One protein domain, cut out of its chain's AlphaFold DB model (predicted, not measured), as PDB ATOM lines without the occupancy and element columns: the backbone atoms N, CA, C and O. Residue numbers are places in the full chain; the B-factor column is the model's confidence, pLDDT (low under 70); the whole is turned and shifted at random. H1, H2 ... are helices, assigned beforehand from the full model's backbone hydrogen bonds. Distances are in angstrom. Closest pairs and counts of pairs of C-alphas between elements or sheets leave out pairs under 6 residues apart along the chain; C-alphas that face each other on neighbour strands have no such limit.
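Overview. This is residues 14 to 65 of the 66 residues of the protein "Capsule biosynthesis protein" of Candidatus Thioglobus sp (UniProt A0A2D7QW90). A long helix, H1, and a helix about half its length, H2, make a loose helical hairpin, with a short link at one end and the beginning of H1 sticking out past the contact at the other. The printed part has 52 residues with two named helices, H1 then H2, and no named strand: the class is all helix. It is loose, with a radius of gyration of the C-alphas of 13.2 A, and a rod spanning 42 by 18 by 9 A.

Arrangement. Look first at H1, residues 16 to 42, and then at H2, residues 50 to 63. They touch, and the closest C-alphas, those of Leu 33 and Val 51, are 5.7 A apart. H1 touches with residues 33 to 37 alone, H2 with residues 50 to 51 alone. They run opposite ways at a shallow tilt of 23 degrees. In H1 and H2 every O i to N i+4 pair is within hydrogen-bond range.

Along the chain. Find C-alpha 16 at (99.827, 86.704, 156.993); from there H1 runs 39.1 A to C-alpha 42. H2 runs 20.1 A from C-alpha 50 to C-alpha 63 at (109.598, 103.233, 154.113).

Size, cuts and confidence. The two C-alphas farthest apart, those of Thr 15 and Phe 45, are 42.6 A apart. Residues 14 to 25, of which 16 to 25 belong to H1, stand free. The printed part has no cut, and no printed residue is under 70 in pLDDT.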
ATOM      1  N   GLU A  14      98.924  94.011 158.709       94.38
ATOM      2  CA  GLU A  14      98.716  93.089 157.591       94.38
ATOM      3  C   GLU A  14      98.286  91.686 158.040       94.38
ATOM      4  O   GLU A  14      98.710  91.161 159.068       94.38
ATOM      5  N   THR A  15      97.493  91.009 157.208       95.31
ATOM      6  CA  THR A  15      97.283  89.559 157.343       95.31
ATOM      7  C   THR A  15      98.528  88.792 156.897       95.31
ATOM      8  O   THR A  15      99.275  89.248 156.027       95.31
ATOM      9  N   TYR A  16      98.717  87.570 157.407       95.31
ATOM     10  CA  TYR A  16      99.827  86.704 156.993       95.31
ATOM     11  C   TYR A  16      99.945  86.555 155.468       95.31
ATOM     12  O   TYR A  16     101.040  86.661 154.923       95.31
ATOM     13  N   LEU A  17      98.825  86.357 154.763       95.88
ATOM     14  CA  LEU A  17      98.841  86.197 153.307       95.88
ATOM     15  C   LEU A  17      99.208  87.491 152.571       95.88
ATOM     16  O   LEU A  17      99.954  87.428 151.596       95.88
ATOM     17  N   GLN A  18      98.733  88.655 153.030       95.00
ATOM     18  CA  GLN A  18      99.150  89.944 152.463       95.00
ATOM     19  C   GLN A  18     100.658  90.136 152.626       95.00
ATOM     20  O   GLN A  18     101.355  90.381 151.640       95.00
ATOM     21  N   HIS A  19     101.161  89.930 153.844       95.88
ATOM     22  CA  HIS A  19     102.578  90.070 154.153       95.88
ATOM     23  C   HIS A  19     103.443  89.109 153.330       95.88
ATOM     24  O   HIS A  19     104.445  89.518 152.745       95.88
ATOM     25  N   LEU A  20     103.023  87.844 153.220       96.38
ATOM     26  CA  LEU A  20     103.691  86.811 152.430       96.38
ATOM     27  C   LEU A  20     103.791  87.201 150.950       96.38
ATOM     28  O   LEU A  20     104.874  87.156 150.372       96.38
ATOM     29  N   ILE A  21     102.675  87.610 150.337       96.62
ATOM     30  CA  ILE A  21     102.638  88.003 148.922       96.62
ATOM     31  C   ILE A  21     103.537  89.217 148.676       96.62
ATOM     32  O   ILE A  21     104.265  89.250 147.682       96.62
ATOM     33  N   ILE A  22     103.504  90.212 149.566       94.62
ATOM     34  CA  ILE A  22     104.347  91.408 149.458       94.62
ATOM     35  C   ILE A  22     105.829  91.027 149.579       94.62
ATOM     36  O   ILE A  22     106.628  91.403 148.719       94.62
ATOM     37  N   ALA A  23     106.190  90.221 150.580       95.75
ATOM     38  CA  ALA A  23     107.558  89.745 150.776       95.75
ATOM     39  C   ALA A  23     108.078  88.974 149.552       95.75
ATOM     40  O   ALA A  23     109.186  89.230 149.084       95.75
ATOM     41  N   TRP A  24     107.269  88.083 148.973       97.69
ATOM     42  CA  TRP A  24     107.643  87.332 147.772       97.69
ATOM     43  C   TRP A  24     107.785  88.214 146.529       97.69
ATOM     44  O   TRP A  24     108.713  88.008 145.746       97.69
ATOM     45  N   LYS A  25     106.931  89.230 146.352       96.31
ATOM     46  CA  LYS A  25     107.067  90.207 145.255       96.31
ATOM     47  C   LYS A  25     108.394  90.965 145.329       96.31
ATOM     48  O   LYS A  25     109.080  91.101 144.310       96.31
ATOM     49  N   TYR A  26     108.771  91.435 146.518       96.38
ATOM     50  CA  TYR A  26     110.059  92.097 146.719       96.38
ATOM     51  C   TYR A  26     111.226  91.120 146.562       96.38
ATOM     52  O   TYR A  26     112.188  91.450 145.874       96.38
ATOM     53  N   GLY A  27     111.117  89.897 147.086       97.69
ATOM     54  CA  GLY A  27     112.125  88.848 146.913       97.69
ATOM     55  C   GLY A  27     112.406  88.527 145.442       97.69
ATOM     56  O   GLY A  27     113.562  88.528 145.023       97.69
ATOM     57  N   LEU A  28     111.360  88.343 144.628       98.00
ATOM     58  CA  LEU A  28     111.510  88.110 143.190       98.00
ATOM     59  C   LEU A  28     112.144  89.312 142.478       98.00
ATOM     60  O   LEU A  28     113.016  89.139 141.629       98.00
ATOM     61  N   SER A  29     111.745  90.532 142.850       97.62
ATOM     62  CA  SER A  29     112.328  91.758 142.294       97.62
ATOM     63  C   SER A  29     113.817  91.879 142.635       97.62
ATOM     64  O   SER A  29     114.623  92.171 141.757       97.62
ATOM     65  N   LEU A  30     114.208  91.609 143.883       98.19
ATOM     66  CA  LEU A  30     115.609  91.613 144.314       98.19
ATOM     67  C   LEU A  30     116.429  90.543 143.588       98.19
ATOM     68  O   LEU A  30     117.548  90.819 143.165       98.19
ATOM     69  N   PHE A  31     115.863  89.355 143.373       98.50
ATOM     70  CA  PHE A  31     116.514  88.301 142.598       98.50
ATOM     71  C   PHE A  31     116.758  88.720 141.139       98.50
ATOM     72  O   PHE A  31     117.854  88.537 140.612       98.50
ATOM     73  N   GLN A  32     115.779  89.357 140.490       98.38
ATOM     74  CA  GLN A  32     115.962  89.917 139.146       98.38
ATOM     75  C   GLN A  32     117.051  90.999 139.121       98.38
ATOM     76  O   GLN A  32     117.890  91.014 138.221       98.38
ATOM     77  N   LEU A  33     117.071  91.882 140.122       98.38
ATOM     78  CA  LEU A  33     118.089  92.925 140.248       98.38
ATOM     79  C   LEU A  33     119.490  92.356 140.468       98.38
ATOM     80  O   LEU A  33     120.441  92.886 139.901       98.38
ATOM     81  N   PHE A  34     119.618  91.264 141.220       98.50
ATOM     82  CA  PHE A  34     120.870  90.524 141.347       98.50
ATOM     83  C   PHE A  34     121.368  90.034 139.980       98.50
ATOM     84  O   PHE A  34     122.513  90.304 139.619       98.50
ATOM     85  N   MET A  35     120.507  89.401 139.176       98.56
ATOM     86  CA  MET A  35     120.884  88.942 137.832       98.56
ATOM     87  C   MET A  35     121.326  90.107 136.933       98.56
ATOM     88  O   MET A  35     122.331  90.005 136.231       98.56
ATOM     89  N   ILE A  36     120.619  91.240 136.991       98.31
ATOM     90  CA  ILE A  36     120.984  92.461 136.256       98.31
ATOM     91  C   ILE A  36     122.336  93.008 136.732       98.31
ATOM     92  O   ILE A  36     123.151  93.398 135.899       98.31
ATOM     93  N   ALA A  37     122.597  93.016 138.041       98.38
ATOM     94  CA  ALA A  37     123.868  93.468 138.605       98.38
ATOM     95  C   ALA A  37     125.040  92.597 138.133       98.38
ATOM     96  O   ALA A  37     126.083  93.130 137.766       98.38
ATOM     97  N   VAL A  38     124.854  91.273 138.075       98.56
ATOM     98  CA  VAL A  38     125.852  90.339 137.529       98.56
ATOM     99  C   VAL A  38     126.127  90.640 136.055       98.56
ATOM    100  O   VAL A  38     127.284  90.799 135.671       98.56
ATOM    101  N   ILE A  39     125.082  90.791 135.232       98.38
ATOM    102  CA  ILE A  39     125.234  91.131 133.807       98.38
ATOM    103  C   ILE A  39     125.938  92.483 133.639       98.38
ATOM    104  O   ILE A  39     126.831  92.596 132.805       98.38
ATOM    105  N   HIS A  40     125.584  93.495 134.434       97.50
ATOM    106  CA  HIS A  40     126.244  94.801 134.419       97.50
ATOM    107  C   HIS A  40     127.720  94.709 134.835       97.50
ATOM    108  O   HIS A  40     128.564  95.348 134.218       97.50
ATOM    109  N   GLY A  41     128.052  93.883 135.831       97.81
ATOM    110  CA  GLY A  41     129.436  93.639 136.241       97.81
ATOM    111  C   GLY A  41     130.293  93.027 135.128       97.81
ATOM    112  O   GLY A  41     131.472  93.355 135.018       97.81
ATOM    113  N   LEU A  42     129.696  92.191 134.271       98.44
ATOM    114  CA  LEU A  42     130.348  91.647 133.073       98.44
ATOM    115  C   LEU A  42     130.379  92.658 131.913       98.44
ATOM    116  O   LEU A  42     131.360  92.734 131.176       98.44
ATOM    117  N   PHE A  43     129.312  93.443 131.756       98.12
ATOM    118  CA  PHE A  43     129.118  94.405 130.672       98.12
ATOM    119  C   PHE A  43     128.746  95.789 131.236       98.12
ATOM    120  O   PHE A  43     127.568  96.170 131.226       98.12
ATOM    121  N   PRO A  44     129.731  96.600 131.676       95.56
ATOM    122  CA  PRO A  44     129.488  97.835 132.439       95.56
ATOM    123  C   PRO A  44     128.774  98.939 131.643       95.56
ATOM    124  O   PRO A  44     128.366  99.966 132.185       95.56
ATOM    125  N   PHE A  45     128.600  98.755 130.337       97.50
ATOM    126  CA  PHE A  45     127.875  99.679 129.470       97.50
ATOM    127  C   PHE A  45     126.362  99.400 129.385       97.50
ATOM    128  O   PHE A  45     125.629 100.275 128.923       97.50
ATOM    129  N   ILE A  46     125.877  98.246 129.860       97.56
ATOM    130  CA  ILE A  46     124.451  97.865 129.870       97.56
ATOM    131  C   ILE A  46     123.874  98.092 131.276       97.56
ATOM    132  O   ILE A  46     124.594  97.957 132.252       97.56
ATOM    133  N   PHE A  47     122.592  98.451 131.415       96.69
ATOM    134  CA  PHE A  47     121.888  98.558 132.715       96.69
ATOM    135  C   PHE A  47     122.506  99.516 133.759       96.69
ATOM    136  O   PHE A  47     122.267  99.363 134.955       96.69
ATOM    137  N   LYS A  48     123.234 100.550 133.311       97.31
ATOM    138  CA  LYS A  48     124.051 101.466 134.143       97.31
ATOM    139  C   LYS A  48     123.382 102.025 135.407       97.31
ATOM    140  O   LYS A  48     124.080 102.361 136.353       97.31
ATOM    141  N   LYS A  49     122.056 102.188 135.405       97.25
ATOM    142  CA  LYS A  49     121.290 102.724 136.546       97.25
ATOM    143  C   LYS A  49     120.140 101.829 136.997       97.25
ATOM    144  O   LYS A  49     119.457 102.129 137.968       97.25
ATOM    145  N   THR A  50     119.910 100.711 136.311       97.69
ATOM    146  CA  THR A  50     118.706  99.898 136.518       97.69
ATOM    147  C   THR A  50     118.620  99.374 137.947       97.69
ATOM    148  O   THR A  50     117.552  99.416 138.554       97.69
ATOM    149  N   VAL A  51     119.748  98.919 138.499       97.50
ATOM    150  CA  VAL A  51     119.793  98.388 139.865       97.50
ATOM    151  C   VAL A  51     119.643  99.499 140.898       97.50
ATOM    152  O   VAL A  51     118.786  99.384 141.772       97.50
ATOM    153  N   SER A  52     120.409 100.588 140.780       97.00
ATOM    154  CA  SER A  52     120.345 101.704 141.729       97.00
ATOM    155  C   SER A  52     118.952 102.323 141.787       97.00
ATOM    156  O   SER A  52     118.384 102.444 142.869       97.00
ATOM    157  N   ASP A  53     118.371 102.644 140.631       98.12
ATOM    158  CA  ASP A  53     117.088 103.343 140.554       98.12
ATOM    159  C   ASP A  53     115.968 102.479 141.146       98.12
ATOM    160  O   ASP A  53     115.107 102.966 141.881       98.12
ATOM    161  N   LYS A  54     115.995 101.167 140.872       97.81
ATOM    162  CA  LYS A  54     114.978 100.241 141.372       97.81
ATOM    163  C   LYS A  54     115.141  99.937 142.862       97.81
ATOM    164  O   LYS A  54     114.119  99.859 143.539       97.81
ATOM    165  N   ILE A  55     116.367  99.787 143.375       97.12
ATOM    166  CA  ILE A  55     116.616  99.586 144.815       97.12
ATOM    167  C   ILE A  55     116.188 100.816 145.611       97.12
ATOM    168  O   ILE A  55     115.500 100.663 146.616       97.12
ATOM    169  N   ILE A  56     116.543 102.024 145.159       97.31
ATOM    170  CA  ILE A  56     116.158 103.271 145.836       97.31
ATOM    171  C   ILE A  56     114.635 103.394 145.866       97.31
ATOM    172  O   ILE A  56     114.055 103.538 146.940       97.31
ATOM    173  N   LYS A  57     113.980 103.222 144.710       96.69
ATOM    174  CA  LYS A  57     112.516 103.242 144.622       96.69
ATOM    175  C   LYS A  57     111.868 102.211 145.548       96.69
ATOM    176  O   LYS A  57     110.917 102.536 146.244       96.69
ATOM    177  N   MET A  58     112.386 100.983 145.574       96.50
ATOM    178  CA  MET A  58     111.895  99.924 146.457       96.50
ATOM    179  C   MET A  58     112.070 100.289 147.935       96.50
ATOM    180  O   MET A  58     111.163 100.066 148.731       96.50
ATOM    181  N   GLY A  59     113.217 100.863 148.302       96.19
ATOM    182  CA  GLY A  59     113.479 101.335 149.656       96.19
ATOM    183  C   GLY A  59     112.505 102.431 150.082       96.19
ATOM    184  O   GLY A  59     112.005 102.397 151.202       96.19
ATOM    185  N   ASP A  60     112.182 103.364 149.191       96.25
ATOM    186  CA  ASP A  60     111.213 104.421 149.477       96.25
ATOM    187  C   ASP A  60     109.771 103.893 149.537       96.25
ATOM    188  O   ASP A  60     109.007 104.308 150.405       96.25
ATOM    189  N   GLU A  61     109.397 102.930 148.690       93.81
ATOM    190  CA  GLU A  61     108.112 102.219 148.798       93.81
ATOM    191  C   GLU A  61     107.990 101.478 150.141       93.81
ATOM    192  O   GLU A  61     106.943 101.539 150.780       93.81
ATOM    193  N   LEU A  62     109.064 100.826 150.600       92.94
ATOM    194  CA  LEU A  62     109.096 100.113 151.879       92.94
ATOM    195  C   LEU A  62     109.041 101.053 153.088       92.94
ATOM    196  O   LEU A  62     108.390 100.715 154.067       92.94
ATOM    197  N   LYS A  63     109.687 102.225 153.037       91.31
ATOM    198  CA  LYS A  63     109.598 103.233 154.113       91.31
ATOM    199  C   LYS A  63     108.185 103.779 154.292       91.31
ATOM    200  O   LYS A  63     107.807 104.119 155.402       91.31
ATOM    201  N   ASN A  64     107.444 103.906 153.193       86.94
ATOM    202  CA  ASN A  64     106.078 104.428 153.192       86.94
ATOM    203  C   ASN A  64     105.024 103.332 153.412       86.94
ATOM    204  O   ASN A  64     103.826 103.605 153.339       86.94
ATOM    205  N   ARG A  65     105.455 102.088 153.640       82.69
ATOM    206  CA  ARG A  65     104.575 100.981 153.989       82.69
ATOM    207  C   ARG A  65     104.318 101.034 155.495       82.69
ATOM    208  O   ARG A  65     105.246 100.779 156.250       82.69
TER     209      ARG A  65